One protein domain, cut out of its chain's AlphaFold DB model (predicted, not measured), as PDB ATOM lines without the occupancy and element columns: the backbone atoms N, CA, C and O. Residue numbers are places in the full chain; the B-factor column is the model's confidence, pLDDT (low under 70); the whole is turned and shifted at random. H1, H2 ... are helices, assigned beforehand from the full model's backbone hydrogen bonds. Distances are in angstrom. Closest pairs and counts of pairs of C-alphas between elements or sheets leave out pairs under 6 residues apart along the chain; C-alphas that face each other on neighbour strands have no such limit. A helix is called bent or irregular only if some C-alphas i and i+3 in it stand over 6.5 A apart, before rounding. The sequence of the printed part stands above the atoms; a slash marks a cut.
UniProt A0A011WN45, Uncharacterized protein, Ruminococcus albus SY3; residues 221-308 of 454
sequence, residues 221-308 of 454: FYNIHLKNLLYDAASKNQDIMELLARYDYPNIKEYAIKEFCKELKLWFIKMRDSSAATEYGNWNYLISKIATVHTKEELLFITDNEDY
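Overview. This is residues 221 to 308 of the 454 residues of an uncharacterized protein of Ruminococcus albus SY3 (UniProt A0A011WN45). Three helices lie side by side and run alternately opposite ways, with H3 between H2 and H4. H1 crosses one side of this layer at about right angles, near the turn between H3 and H4, and residues 296 to 308 fold back from H4 at the other end. The 88 printed residues hold four named helices, H1 to H4 in order, and no named strand. The class is all helix, and the whole is compact and rounded, with a radius of gyration of the C-alphas of 12.9 A and spans of 35 by 26 by 23 A.

Along the chain. H1, residues 223 to 234, begins at C-alpha 223 (141.198, 139.468, 147.807) and is 16.5 A long. H2 is residues 239 to 246, 10.9 A. H3, residues 254 to 274, is 30.7 A long with a kink of 26 degrees near residue 261. H4, residues 277 to 295, is 29.8 A long and ends at C-alpha 295 (148.174, 145.070, 166.947). H3 and H4 are irregular: C-alphas 255 and 258 are 7.3 A apart, and C-alphas 278 and 281 are 7.0 A apart.

Arrangement. H3 and H4 form a helical hairpin and touch, at a shallow tilt of 12 degrees, opposite ways; their closest C-alphas, of Lys 265 and Ile 287, are 5.6 A apart. H2 and H3, also a helical hairpin, only just touch, with 3 pairs of C-alphas within 8 A, through residues 263 to 267 of H3 alone; the closest, Ile 240 and Trp 267, are 7.4 A apart. Their tilt is shallow, 4 degrees, opposite ways. H2 and H4 are apart. H1 is close to H4 but not clearly touching, about perpendicular at 78 degrees, with the closest C-alphas, Leu 226 and Asn 282, 7.0 A apart. In H1 and H2 every O i to N i+4 pair is within hydrogen-bond range; in H3 15 of 17 are, in H4 11 of 15.

Size, cuts and confidence. The C-alphas farthest apart, of Ala 277 and Glu 306, are 37.5 A apart. The printed part has no cut, and no link between helices is long. Mean pLDDT of the printed part is 91.8; residue 221 and residues 294 to 297 are under 70.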
ATOM      1  N   PHE A 221     145.898 137.247 146.116       63.22
ATOM      2  CA  PHE A 221     145.284 136.184 145.305       63.22
ATOM      3  C   PHE A 221     143.849 135.843 145.723       63.22
ATOM      4  O   PHE A 221     143.067 135.371 144.903       63.22
ATOM      5  N   TYR A 222     143.495 136.068 146.991       71.75
ATOM      6  CA  TYR A 222     142.159 135.771 147.522       71.75
ATOM      7  C   TYR A 222     141.280 137.016 147.659       71.75
ATOM      8  O   TYR A 222     140.092 136.890 147.955       71.75
ATOM      9  N   ASN A 223     141.839 138.209 147.446       80.94
ATOM     10  CA  ASN A 223     141.198 139.468 147.807       80.94
ATOM     11  C   ASN A 223     139.844 139.658 147.093       80.94
ATOM     12  O   ASN A 223     138.817 139.854 147.746       80.94
ATOM     13  N   ILE A 224     139.792 139.443 145.772       84.56
ATOM     14  CA  ILE A 224     138.549 139.609 145.003       84.56
ATOM     15  C   ILE A 224     137.418 138.671 145.456       84.56
ATOM     16  O   ILE A 224     136.253 139.079 145.505       84.56
ATOM     17  N   HIS A 225     137.745 137.435 145.841       88.12
ATOM     18  CA  HIS A 225     136.764 136.478 146.356       88.12
ATOM     19  C   HIS A 225     136.219 136.924 147.718       88.12
ATOM     20  O   HIS A 225     135.017 136.854 147.961       88.12
ATOM     21  N   LEU A 226     137.081 137.441 148.599       92.69
ATOM     22  CA  LEU A 226     136.679 137.951 149.914       92.69
ATOM     23  C   LEU A 226     135.814 139.215 149.805       92.69
ATOM     24  O   LEU A 226     134.846 139.362 150.553       92.69
ATOM     25  N   LYS A 227     136.109 140.091 148.840       93.19
ATOM     26  CA  LYS A 227     135.284 141.261 148.498       93.19
ATOM     27  C   LYS A 227     133.893 140.857 148.027       93.19
ATOM     28  O   LYS A 227     132.893 141.380 148.519       93.19
ATOM     29  N   ASN A 228     133.822 139.867 147.137       92.81
ATOM     30  CA  ASN A 228     132.557 139.287 146.690       92.81
ATOM     31  C   ASN A 228     131.774 138.651 147.845       92.81
ATOM     32  O   ASN A 228     130.574 138.890 147.962       92.81
ATOM     33  N   LEU A 229     132.448 137.913 148.733       94.25
ATOM     34  CA  LEU A 229     131.832 137.308 149.915       94.25
ATOM     35  C   LEU A 229     131.205 138.361 150.843       94.25
ATOM     36  O   LEU A 229     130.066 138.194 151.285       94.25
ATOM     37  N   LEU A 230     131.931 139.450 151.118       95.31
ATOM     38  CA  LEU A 230     131.447 140.551 151.949       95.31
ATOM     39  C   LEU A 230     130.235 141.246 151.313       95.31
ATOM     40  O   LEU A 230     129.219 141.440 151.981       95.31
ATOM     41  N   TYR A 231     130.312 141.561 150.021       94.69
ATOM     42  CA  TYR A 231     129.206 142.161 149.275       94.69
ATOM     43  C   TYR A 231     127.954 141.268 149.248       94.69
ATOM     44  O   TYR A 231     126.841 141.733 149.512       94.69
ATOM     45  N   ASP A 232     128.111 139.971 148.974       93.44
ATOM     46  CA  ASP A 232     126.996 139.021 148.916       93.44
ATOM     47  C   ASP A 232     126.305 138.840 150.275       93.44
ATOM     48  O   ASP A 232     125.105 138.551 150.326       93.44
ATOM     49  N   ALA A 233     127.041 138.994 151.378       95.12
ATOM     50  CA  ALA A 233     126.477 139.013 152.723       95.12
ATOM     51  C   ALA A 233     125.754 140.335 153.013       95.12
ATOM     52  O   ALA A 233     124.590 140.318 153.421       95.12
ATOM     53  N   ALA A 234     126.395 141.471 152.724       95.00
ATOM     54  CA  ALA A 234     125.833 142.802 152.943       95.00
ATOM     55  C   ALA A 234     124.544 143.036 152.137       95.00
ATOM     56  O   ALA A 234     123.559 143.559 152.654       95.00
ATOM     57  N   SER A 235     124.492 142.587 150.881       92.81
ATOM     58  CA  SER A 235     123.300 142.714 150.025       92.81
ATOM     59  C   SER A 235     122.071 141.969 150.569       92.81
ATOM     60  O   SER A 235     120.938 142.355 150.284       92.81
ATOM     61  N   LYS A 236     122.276 140.923 151.382       91.00
ATOM     62  CA  LYS A 236     121.208 140.148 152.042       91.00
ATOM     63  C   LYS A 236     120.925 140.633 153.459       91.00
ATOM     64  O   LYS A 236     119.815 140.431 153.951       91.00
ATOM     65  N   ASN A 237     121.913 141.237 154.113       91.00
ATOM     66  CA  ASN A 237     121.795 141.743 155.468       91.00
ATOM     67  C   ASN A 237     122.402 143.142 155.595       91.00
ATOM     68  O   ASN A 237     123.616 143.313 155.667       91.00
ATOM     69  N   GLN A 238     121.524 144.143 155.620       86.62
ATOM     70  CA  GLN A 238     121.895 145.558 155.631       86.62
ATOM     71  C   GLN A 238     122.248 146.083 157.035       86.62
ATOM     72  O   GLN A 238     122.605 147.248 157.159       86.62
ATOM     73  N   ASP A 239     122.198 145.248 158.082       93.56
ATOM     74  CA  ASP A 239     122.623 145.630 159.441       93.56
ATOM     75  C   ASP A 239     124.105 146.042 159.514       93.56
ATOM     76  O   ASP A 239     124.490 146.840 160.369       93.56
ATOM     77  N   ILE A 240     124.928 145.569 158.573       96.31
ATOM     78  CA  ILE A 240     126.302 146.040 158.400       96.31
ATOM     79  C   ILE A 240     126.357 147.542 158.117       96.31
ATOM     80  O   ILE A 240     127.246 148.209 158.622       96.31
ATOM     81  N   MET A 241     125.400 148.100 157.372       96.62
ATOM     82  CA  MET A 241     125.396 149.526 157.032       96.62
ATOM     83  C   MET A 241     125.194 150.391 158.275       96.62
ATOM     84  O   MET A 241     125.845 151.421 158.418       96.62
ATOM     85  N   GLU A 242     124.344 149.942 159.200       96.75
ATOM     86  CA  GLU A 242     124.163 150.592 160.499       96.75
ATOM     87  C   GLU A 242     125.442 150.496 161.339       96.75
ATOM     88  O   GLU A 242     125.890 151.493 161.897       96.75
ATOM     89  N   LEU A 243     126.078 149.316 161.385       97.88
ATOM     90  CA  LEU A 243     127.367 149.142 162.061       97.88
ATOM     91  C   LEU A 243     128.408 150.120 161.509       97.88
ATOM     92  O   LEU A 243     129.010 150.845 162.288       97.88
ATOM     93  N   LEU A 244     128.593 150.179 160.190       98.00
ATOM     94  CA  LEU A 244     129.559 151.078 159.555       98.00
ATOM     95  C   LEU A 244     129.268 152.547 159.896       98.00
ATOM     96  O   LEU A 244     130.169 153.273 160.318       98.00
ATOM     97  N   ALA A 245     128.009 152.971 159.790       97.88
ATOM     98  CA  ALA A 245     127.617 154.339 160.095       97.88
ATOM     99  C   ALA A 245     127.809 154.705 161.577       97.88
ATOM    100  O   ALA A 245     128.202 155.823 161.877       97.88
ATOM    101  N   ARG A 246     127.613 153.793 162.539       97.75
ATOM    102  CA  ARG A 246     127.881 154.097 163.963       97.75
ATOM    103  C   ARG A 246     129.342 154.440 164.264       97.75
ATOM    104  O   ARG A 246     129.610 155.033 165.305       97.75
ATOM    105  N   TYR A 247     130.261 154.052 163.384       97.69
ATOM    106  CA  TYR A 247     131.696 154.290 163.524       97.69
ATOM    107  C   TYR A 247     132.236 155.321 162.522       97.69
ATOM    108  O   TYR A 247     133.434 155.340 162.261       97.69
ATOM    109  N   ASP A 248     131.366 156.165 161.957       97.81
ATOM    110  CA  ASP A 248     131.734 157.242 161.025       97.81
ATOM    111  C   ASP A 248     132.426 156.758 159.736       97.81
ATOM    112  O   ASP A 248     133.119 157.518 159.057       97.81
ATOM    113  N   TYR A 249     132.214 155.490 159.361       98.00
ATOM    114  CA  TYR A 249     132.815 154.875 158.175       98.00
ATOM    115  C   TYR A 249     132.601 155.727 156.899       98.00
ATOM    116  O   TYR A 249     131.485 156.221 156.688       98.00
ATOM    117  N   PRO A 250     133.621 155.874 156.025       96.31
ATOM    118  CA  PRO A 250     134.909 155.170 156.022       96.31
ATOM    119  C   PRO A 250     136.003 155.830 156.870       96.31
ATOM    120  O   PRO A 250     137.176 155.605 156.605       96.31
ATOM    121  N   ASN A 251     135.662 156.631 157.883       96.62
ATOM    122  CA  ASN A 251     136.633 157.262 158.773       96.62
ATOM    123  C   ASN A 251     136.573 156.712 160.205       96.62
ATOM    124  O   ASN A 251     136.195 157.411 161.150       96.62
ATOM    125  N   ILE A 252     136.958 155.448 160.374       95.75
ATOM    126  CA  ILE A 252     137.017 154.826 161.695       95.75
ATOM    127  C   ILE A 252     138.051 155.573 162.544       95.75
ATOM    128  O   ILE A 252     139.244 155.568 162.252       95.75
ATOM    129  N   LYS A 253     137.608 156.217 163.624       94.69
ATOM    130  CA  LYS A 253     138.519 156.957 164.506       94.69
ATOM    131  C   LYS A 253     139.463 155.997 165.223       94.69
ATOM    132  O   LYS A 253     139.028 154.942 165.682       94.69
ATOM    133  N   GLU A 254     140.717 156.401 165.411       91.69
ATOM    134  CA  GLU A 254     141.767 155.592 166.053       91.69
ATOM    135  C   GLU A 254     141.309 154.983 167.392       91.69
ATOM    136  O   GLU A 254     141.407 153.775 167.619       91.69
ATOM    137  N   TYR A 255     140.676 155.797 168.247       91.38
ATOM    138  CA  TYR A 255     140.158 155.356 169.546       91.38
ATOM    139  C   TYR A 255     139.027 154.315 169.452       91.38
ATOM    140  O   TYR A 255     138.744 153.624 170.432       91.38
ATOM    141  N   ALA A 256     138.358 154.210 168.303       93.69
ATOM    142  CA  ALA A 256     137.208 153.343 168.072       93.69
ATOM    143  C   ALA A 256     137.561 152.054 167.310       93.69
ATOM    144  O   ALA A 256     136.770 151.109 167.350       93.69
ATOM    145  N   ILE A 257     138.749 151.966 166.689       92.62
ATOM    146  CA  ILE A 257     139.201 150.816 165.879       92.62
ATOM    147  C   ILE A 257     138.981 149.491 166.612       92.62
ATOM    148  O   ILE A 257     138.431 148.542 166.057       92.62
ATOM    149  N   LYS A 258     139.366 149.416 167.890       92.00
ATOM    150  CA  LYS A 258     139.275 148.171 168.663       92.00
ATOM    151  C   LYS A 258     137.834 147.678 168.834       92.00
ATOM    152  O   LYS A 258     137.592 146.475 168.704       92.00
ATOM    153  N   GLU A 259     136.898 148.572 169.147       94.69
ATOM    154  CA  GLU A 259     135.492 148.183 169.327       94.69
ATOM    155  C   GLU A 259     134.822 147.926 167.972       94.69
ATOM    156  O   GLU A 259     134.147 146.907 167.822       94.69
ATOM    157  N   PHE A 260     135.137 148.732 166.952       95.69
ATOM    158  CA  PHE A 260     134.726 148.492 165.570       95.69
ATOM    159  C   PHE A 260     135.110 147.082 165.095       95.69
ATOM    160  O   PHE A 260     134.256 146.311 164.658       95.69
ATOM    161  N   CYS A 261     136.381 146.688 165.247       95.06
ATOM    162  CA  CYS A 261     136.857 145.361 164.852       95.06
ATOM    163  C   CYS A 261     136.149 144.233 165.606       95.06
ATOM    164  O   CYS A 261     135.909 143.162 165.043       95.06
ATOM    165  N   LYS A 262     135.813 144.446 166.881       95.19
ATOM    166  CA  LYS A 262     135.080 143.471 167.692       95.19
ATOM    167  C   LYS A 262     133.646 143.301 167.192       95.19
ATOM    168  O   LYS A 262     133.214 142.161 167.030       95.19
ATOM    169  N   GLU A 263     132.929 144.387 166.916       97.19
ATOM    170  CA  GLU A 263     131.579 144.325 166.346       97.19
ATOM    171  C   GLU A 263     131.584 143.719 164.937       97.19
ATOM    172  O   GLU A 263     130.806 142.803 164.661       97.19
ATOM    173  N   LEU A 264     132.511 144.139 164.072       97.06
ATOM    174  CA  LEU A 264     132.646 143.599 162.718       97.06
ATOM    175  C   LEU A 264     132.966 142.097 162.738       97.06
ATOM    176  O   LEU A 264     132.397 141.321 161.972       97.06
ATOM    177  N   LYS A 265     133.811 141.645 163.674       97.06
ATOM    178  CA  LYS A 265     134.075 140.216 163.896       97.06
ATOM    179  C   LYS A 265     132.810 139.449 164.276       97.06
ATOM    180  O   LYS A 265     132.599 138.345 163.774       97.06
ATOM    181  N   LEU A 266     131.988 139.993 165.176       97.62
ATOM    182  CA  LEU A 266     130.717 139.369 165.559       97.62
ATOM    183  C   LEU A 266     129.764 139.291 164.366       97.62
ATOM    184  O   LEU A 266     129.108 138.266 164.174       97.62
ATOM    185  N   TRP A 267     129.745 140.328 163.527       97.88
ATOM    186  CA  TRP A 267     128.996 140.312 162.280       97.88
ATOM    187  C   TRP A 267     129.510 139.228 161.313       97.88
ATOM    188  O   TRP A 267     128.708 138.440 160.817       97.88
ATOM    189  N   PHE A 268     130.828 139.070 161.132       97.69
ATOM    190  CA  PHE A 268     131.397 137.969 160.334       97.69
ATOM    191  C   PHE A 268     131.035 136.583 160.879       97.69
ATOM    192  O   PHE A 268     130.721 135.686 160.100       97.69
ATOM    193  N   ILE A 269     131.039 136.393 162.203       97.75
ATOM    194  CA  ILE A 269     130.604 135.132 162.832       97.75
ATOM    195  C   ILE A 269     129.132 134.857 162.506       97.75
ATOM    196  O   ILE A 269     128.800 133.758 162.065       97.75
ATOM    197  N   LYS A 270     128.266 135.866 162.649       97.50
ATOM    198  CA  LYS A 270     126.848 135.767 162.282       97.50
ATOM    199  C   LYS A 270     126.681 135.392 160.805       97.50
ATOM    200  O   LYS A 270     125.876 134.517 160.492       97.50
ATOM    201  N   MET A 271     127.441 136.021 159.904       97.38
ATOM    202  CA  MET A 271     127.370 135.730 158.468       97.38
ATOM    203  C   MET A 271     127.840 134.314 158.156       97.38
ATOM    204  O   MET A 271     127.127 133.593 157.454       97.38
ATOM    205  N   ARG A 272     128.958 133.875 158.745       97.19
ATOM    206  CA  ARG A 272     129.441 132.493 158.649       97.19
ATOM    207  C   ARG A 272     128.358 131.499 159.038       97.19
ATOM    208  O   ARG A 272     128.067 130.603 158.255       97.19
ATOM    209  N   ASP A 273     127.753 131.669 160.209       96.19
ATOM    210  CA  ASP A 273     126.787 130.711 160.757       96.19
ATOM    211  C   ASP A 273     125.491 130.646 159.928       96.19
ATOM    212  O   ASP A 273     124.781 129.643 159.957       96.19
ATOM    213  N   SER A 274     125.204 131.695 159.148       94.12
ATOM    214  CA  SER A 274     124.102 131.739 158.177       94.12
ATOM    215  C   SER A 274     124.485 131.299 156.754       94.12
ATOM    216  O   SER A 274     123.619 131.220 155.881       94.12
ATOM    217  N   SER A 275     125.771 131.041 156.497       94.00
ATOM    218  CA  SER A 275     126.307 130.711 155.170       94.00
ATOM    219  C   SER A 275     126.357 129.201 154.909       94.00
ATOM    220  O   SER A 275     126.151 128.381 155.802       94.00
ATOM    221  N   ALA A 276     126.626 128.809 153.661       92.56
ATOM    222  CA  ALA A 276     126.894 127.411 153.337       92.56
ATOM    223  C   ALA A 276     128.235 126.964 153.943       92.56
ATOM    224  O   ALA A 276     129.193 127.733 153.973       92.56
ATOM    225  N   ALA A 277     128.339 125.692 154.346       93.50
ATOM    226  CA  ALA A 277     129.560 125.136 154.943       93.50
ATOM    227  C   ALA A 277     130.815 125.305 154.061       93.50
ATOM    228  O   ALA A 277     131.925 125.386 154.579       93.50
ATOM    229  N   THR A 278     130.643 125.396 152.737       92.38
ATOM    230  CA  THR A 278     131.726 125.660 151.776       92.38
ATOM    231  C   THR A 278     132.381 127.028 151.977       92.38
ATOM    232  O   THR A 278     133.574 127.160 151.733       92.38
ATOM    233  N   GLU A 279     131.647 128.018 152.492       92.75
ATOM    234  CA  GLU A 279     132.149 129.378 152.734       92.75
ATOM    235  C   GLU A 279     132.790 129.555 154.115       92.75
ATOM    236  O   GLU A 279     133.388 130.594 154.405       92.75
ATOM    237  N   TYR A 280     132.703 128.551 154.995       94.81
ATOM    238  CA  TYR A 280     133.188 128.677 156.373       94.81
ATOM    239  C   TYR A 280     134.688 128.966 156.429       94.81
ATOM    240  O   TYR A 280     135.126 129.712 157.302       94.81
ATOM    241  N   GLY A 281     135.473 128.404 155.504       94.25
ATOM    242  CA  GLY A 281     136.906 128.680 155.403       94.25
ATOM    243  C   GLY A 281     137.191 130.164 155.160       94.25
ATOM    244  O   GLY A 281     137.978 130.761 155.894       94.25
ATOM    245  N   ASN A 282     136.486 130.770 154.201       93.44
ATOM    246  CA  ASN A 282     136.643 132.179 153.838       93.44
ATOM    247  C   ASN A 282     136.231 133.105 154.993       93.44
ATOM    248  O   ASN A 282     136.963 134.026 155.356       93.44
ATOM    249  N   TRP A 283     135.107 132.815 155.652       96.19
ATOM    250  CA  TRP A 283     134.690 133.579 156.828       96.19
ATOM    251  C   TRP A 283     135.643 133.424 158.010       96.19
ATOM    252  O   TRP A 283     135.982 134.412 158.655       96.19
ATOM    253  N   ASN A 284     136.100 132.205 158.304       95.56
ATOM    254  CA  ASN A 284     137.059 131.969 159.383       95.56
ATOM    255  C   ASN A 284     138.382 132.698 159.119       95.56
ATOM    256  O   ASN A 284     138.983 133.221 160.058       95.56
ATOM    257  N   TYR A 285     138.798 132.799 157.853       94.00
ATOM    258  CA  TYR A 285     139.923 133.637 157.460       94.00
ATOM    259  C   TYR A 285     139.673 135.114 157.808       94.00
ATOM    260  O   TYR A 285     140.472 135.688 158.549       94.00
ATOM    261  N   LEU A 286     138.549 135.710 157.387       94.38
ATOM    262  CA  LEU A 286     138.213 137.107 157.714       94.38
ATOM    263  C   LEU A 286     138.120 137.352 159.226       94.38
ATOM    264  O   LEU A 286     138.670 138.330 159.728       94.38
ATOM    265  N   ILE A 287     137.497 136.430 159.966       95.62
ATOM    266  CA  ILE A 287     137.407 136.450 161.433       95.62
ATOM    267  C   ILE A 287     138.803 136.434 162.064       95.62
ATOM    268  O   ILE A 287     139.041 137.149 163.039       95.62
ATOM    269  N   SER A 288     139.725 135.626 161.533       92.69
ATOM    270  CA  SER A 288     141.105 135.581 162.024       92.69
ATOM    271  C   SER A 288     141.839 136.895 161.747       92.69
ATOM    272  O   SER A 288     142.471 137.436 162.650       92.69
ATOM    273  N   LYS A 289     141.673 137.461 160.545       91.88
ATOM    274  CA  LYS A 289     142.323 138.704 160.125       91.88
ATOM    275  C   LYS A 289     141.858 139.902 160.934       91.88
ATOM    276  O   LYS A 289     142.690 140.574 161.542       91.88
ATOM    277  N   ILE A 290     140.547 140.102 161.058       92.44
ATOM    278  CA  ILE A 290     140.008 141.188 161.882       92.44
ATOM    279  C   ILE A 290     140.387 141.011 163.362       92.44
ATOM    280  O   ILE A 290     140.639 141.988 164.060       92.44
ATOM    281  N   ALA A 291     140.507 139.768 163.850       89.00
ATOM    282  CA  ALA A 291     140.952 139.510 165.215       89.00
ATOM    283  C   ALA A 291     142.419 139.889 165.445       89.00
ATOM    284  O   ALA A 291     142.761 140.210 166.579       89.00
ATOM    285  N   THR A 292     143.272 139.877 164.417       84.88
ATOM    286  CA  THR A 292     144.683 140.294 164.515       84.88
ATOM    287  C   THR A 292     144.898 141.804 164.401       84.88
ATOM    288  O   THR A 292     145.975 142.274 164.737       84.88
ATOM    289  N   VAL A 293     143.882 142.585 164.011       79.31
ATOM    290  CA  VAL A 293     144.006 144.047 163.829       79.31
ATOM    291  C   VAL A 293     144.320 144.793 165.128       79.31
ATOM    292  O   VAL A 293     144.884 145.873 165.070       79.31
ATOM    293  N   HIS A 294     144.056 144.223 166.308       68.00
ATOM    294  CA  HIS A 294     144.360 144.873 167.595       68.00
ATOM    295  C   HIS A 294     145.850 145.200 167.822       68.00
ATOM    296  O   HIS A 294     146.173 145.850 168.814       68.00
ATOM    297  N   THR A 295     146.748 144.718 166.957       66.06
ATOM    298  CA  THR A 295     148.174 145.070 166.947       66.06
ATOM    299  C   THR A 295     148.512 146.220 165.994       66.06
ATOM    300  O   THR A 295     149.678 146.590 165.903       66.06
ATOM    301  N   LYS A 296     147.539 146.730 165.232       67.19
ATOM    302  CA  LYS A 296     147.693 147.852 164.304       67.19
ATOM    303  C   LYS A 296     147.145 149.121 164.958       67.19
ATOM    304  O   LYS A 296     146.085 149.084 165.581       67.19
ATOM    305  N   GLU A 297     147.870 150.223 164.797       65.94
ATOM    306  CA  GLU A 297     147.418 151.560 165.212       65.94
ATOM    307  C   GLU A 297     146.387 152.133 164.220       65.94
ATOM    308  O   GLU A 297     145.585 152.981 164.588       65.94
ATOM    309  N   GLU A 298     146.330 151.599 162.993       74.50
ATOM    310  CA  GLU A 298     145.450 152.076 161.922       74.50
ATOM    311  C   GLU A 298     144.879 150.944 161.047       74.50
ATOM    312  O   GLU A 298     145.424 149.836 160.953       74.50
ATOM    313  N   LEU A 299     143.771 151.248 160.371       87.50
ATOM    314  CA  LEU A 299     143.192 150.450 159.293       87.50
ATOM    315  C   LEU A 299     143.296 151.270 158.000       87.50
ATOM    316  O   LEU A 299     142.345 151.948 157.636       87.50
ATOM    317  N   LEU A 300     144.463 151.196 157.349       85.94
ATOM    318  CA  LEU A 300     144.966 152.105 156.303       85.94
ATOM    319  C   LEU A 300     143.923 152.735 155.361       85.94
ATOM    320  O   LEU A 300     144.014 153.925 155.084       85.94
ATOM    321  N   PHE A 301     142.972 151.960 154.832       89.62
ATOM    322  CA  PHE A 301     142.021 152.467 153.836       89.62
ATOM    323  C   PHE A 301     140.711 153.005 154.426       89.62
ATOM    324  O   PHE A 301     139.923 153.617 153.712       89.62
ATOM    325  N   ILE A 302     140.466 152.796 155.720       93.62
ATOM    326  CA  ILE A 302     139.223 153.168 156.414       93.62
ATOM    327  C   ILE A 302     139.483 154.063 157.637       93.62
ATOM    328  O   ILE A 302     138.671 154.122 158.561       93.62
ATOM    329  N   THR A 303     140.623 154.746 157.652       92.62
ATOM    330  CA  THR A 303     141.024 155.757 158.638       92.62
ATOM    331  C   THR A 303     141.507 157.006 157.899       92.62
ATOM    332  O   THR A 303     142.050 156.876 156.808       92.62
ATOM    333  N   ASP A 304     141.339 158.192 158.490       92.75
ATOM    334  CA  ASP A 304     141.725 159.489 157.890       92.75
ATOM    335  C   ASP A 304     140.968 159.835 156.587       92.75
ATOM    336  O   ASP A 304     141.495 160.445 155.660       92.75
ATOM    337  N   ASN A 305     139.693 159.441 156.523       94.44
ATOM    338  CA  ASN A 305     138.772 159.779 155.431       94.44
ATOM    339  C   ASN A 305     137.735 160.833 155.874       94.44
ATOM    340  O   ASN A 305     137.698 161.244 157.032       94.44
ATOM    341  N   GLU A 306     136.843 161.271 154.982       96.69
ATOM    342  CA  GLU A 306     135.699 162.110 155.371       96.69
ATOM    343  C   GLU A 306     134.582 161.257 156.002       96.69
ATOM    344  O   GLU A 306     134.183 160.223 155.458       96.69
ATOM    345  N   ASP A 307     134.057 161.703 157.148       97.62
ATOM    346  CA  ASP A 307     132.989 161.005 157.871       97.62
ATOM    347  C   ASP A 307     131.771 160.799 156.965       97.62
ATOM    348  O   ASP A 307     131.286 161.728 156.312       97.62
ATOM    349  N   TYR A 308     131.248 159.574 156.957       97.69
ATOM    350  CA  TYR A 308     130.066 159.172 156.189       97.69
ATOM    351  C   TYR A 308     130.184 159.225 154.662       97.69
ATOM    352  O   TYR A 308     129.219 158.846 153.987       97.69
TER     353      TYR A 308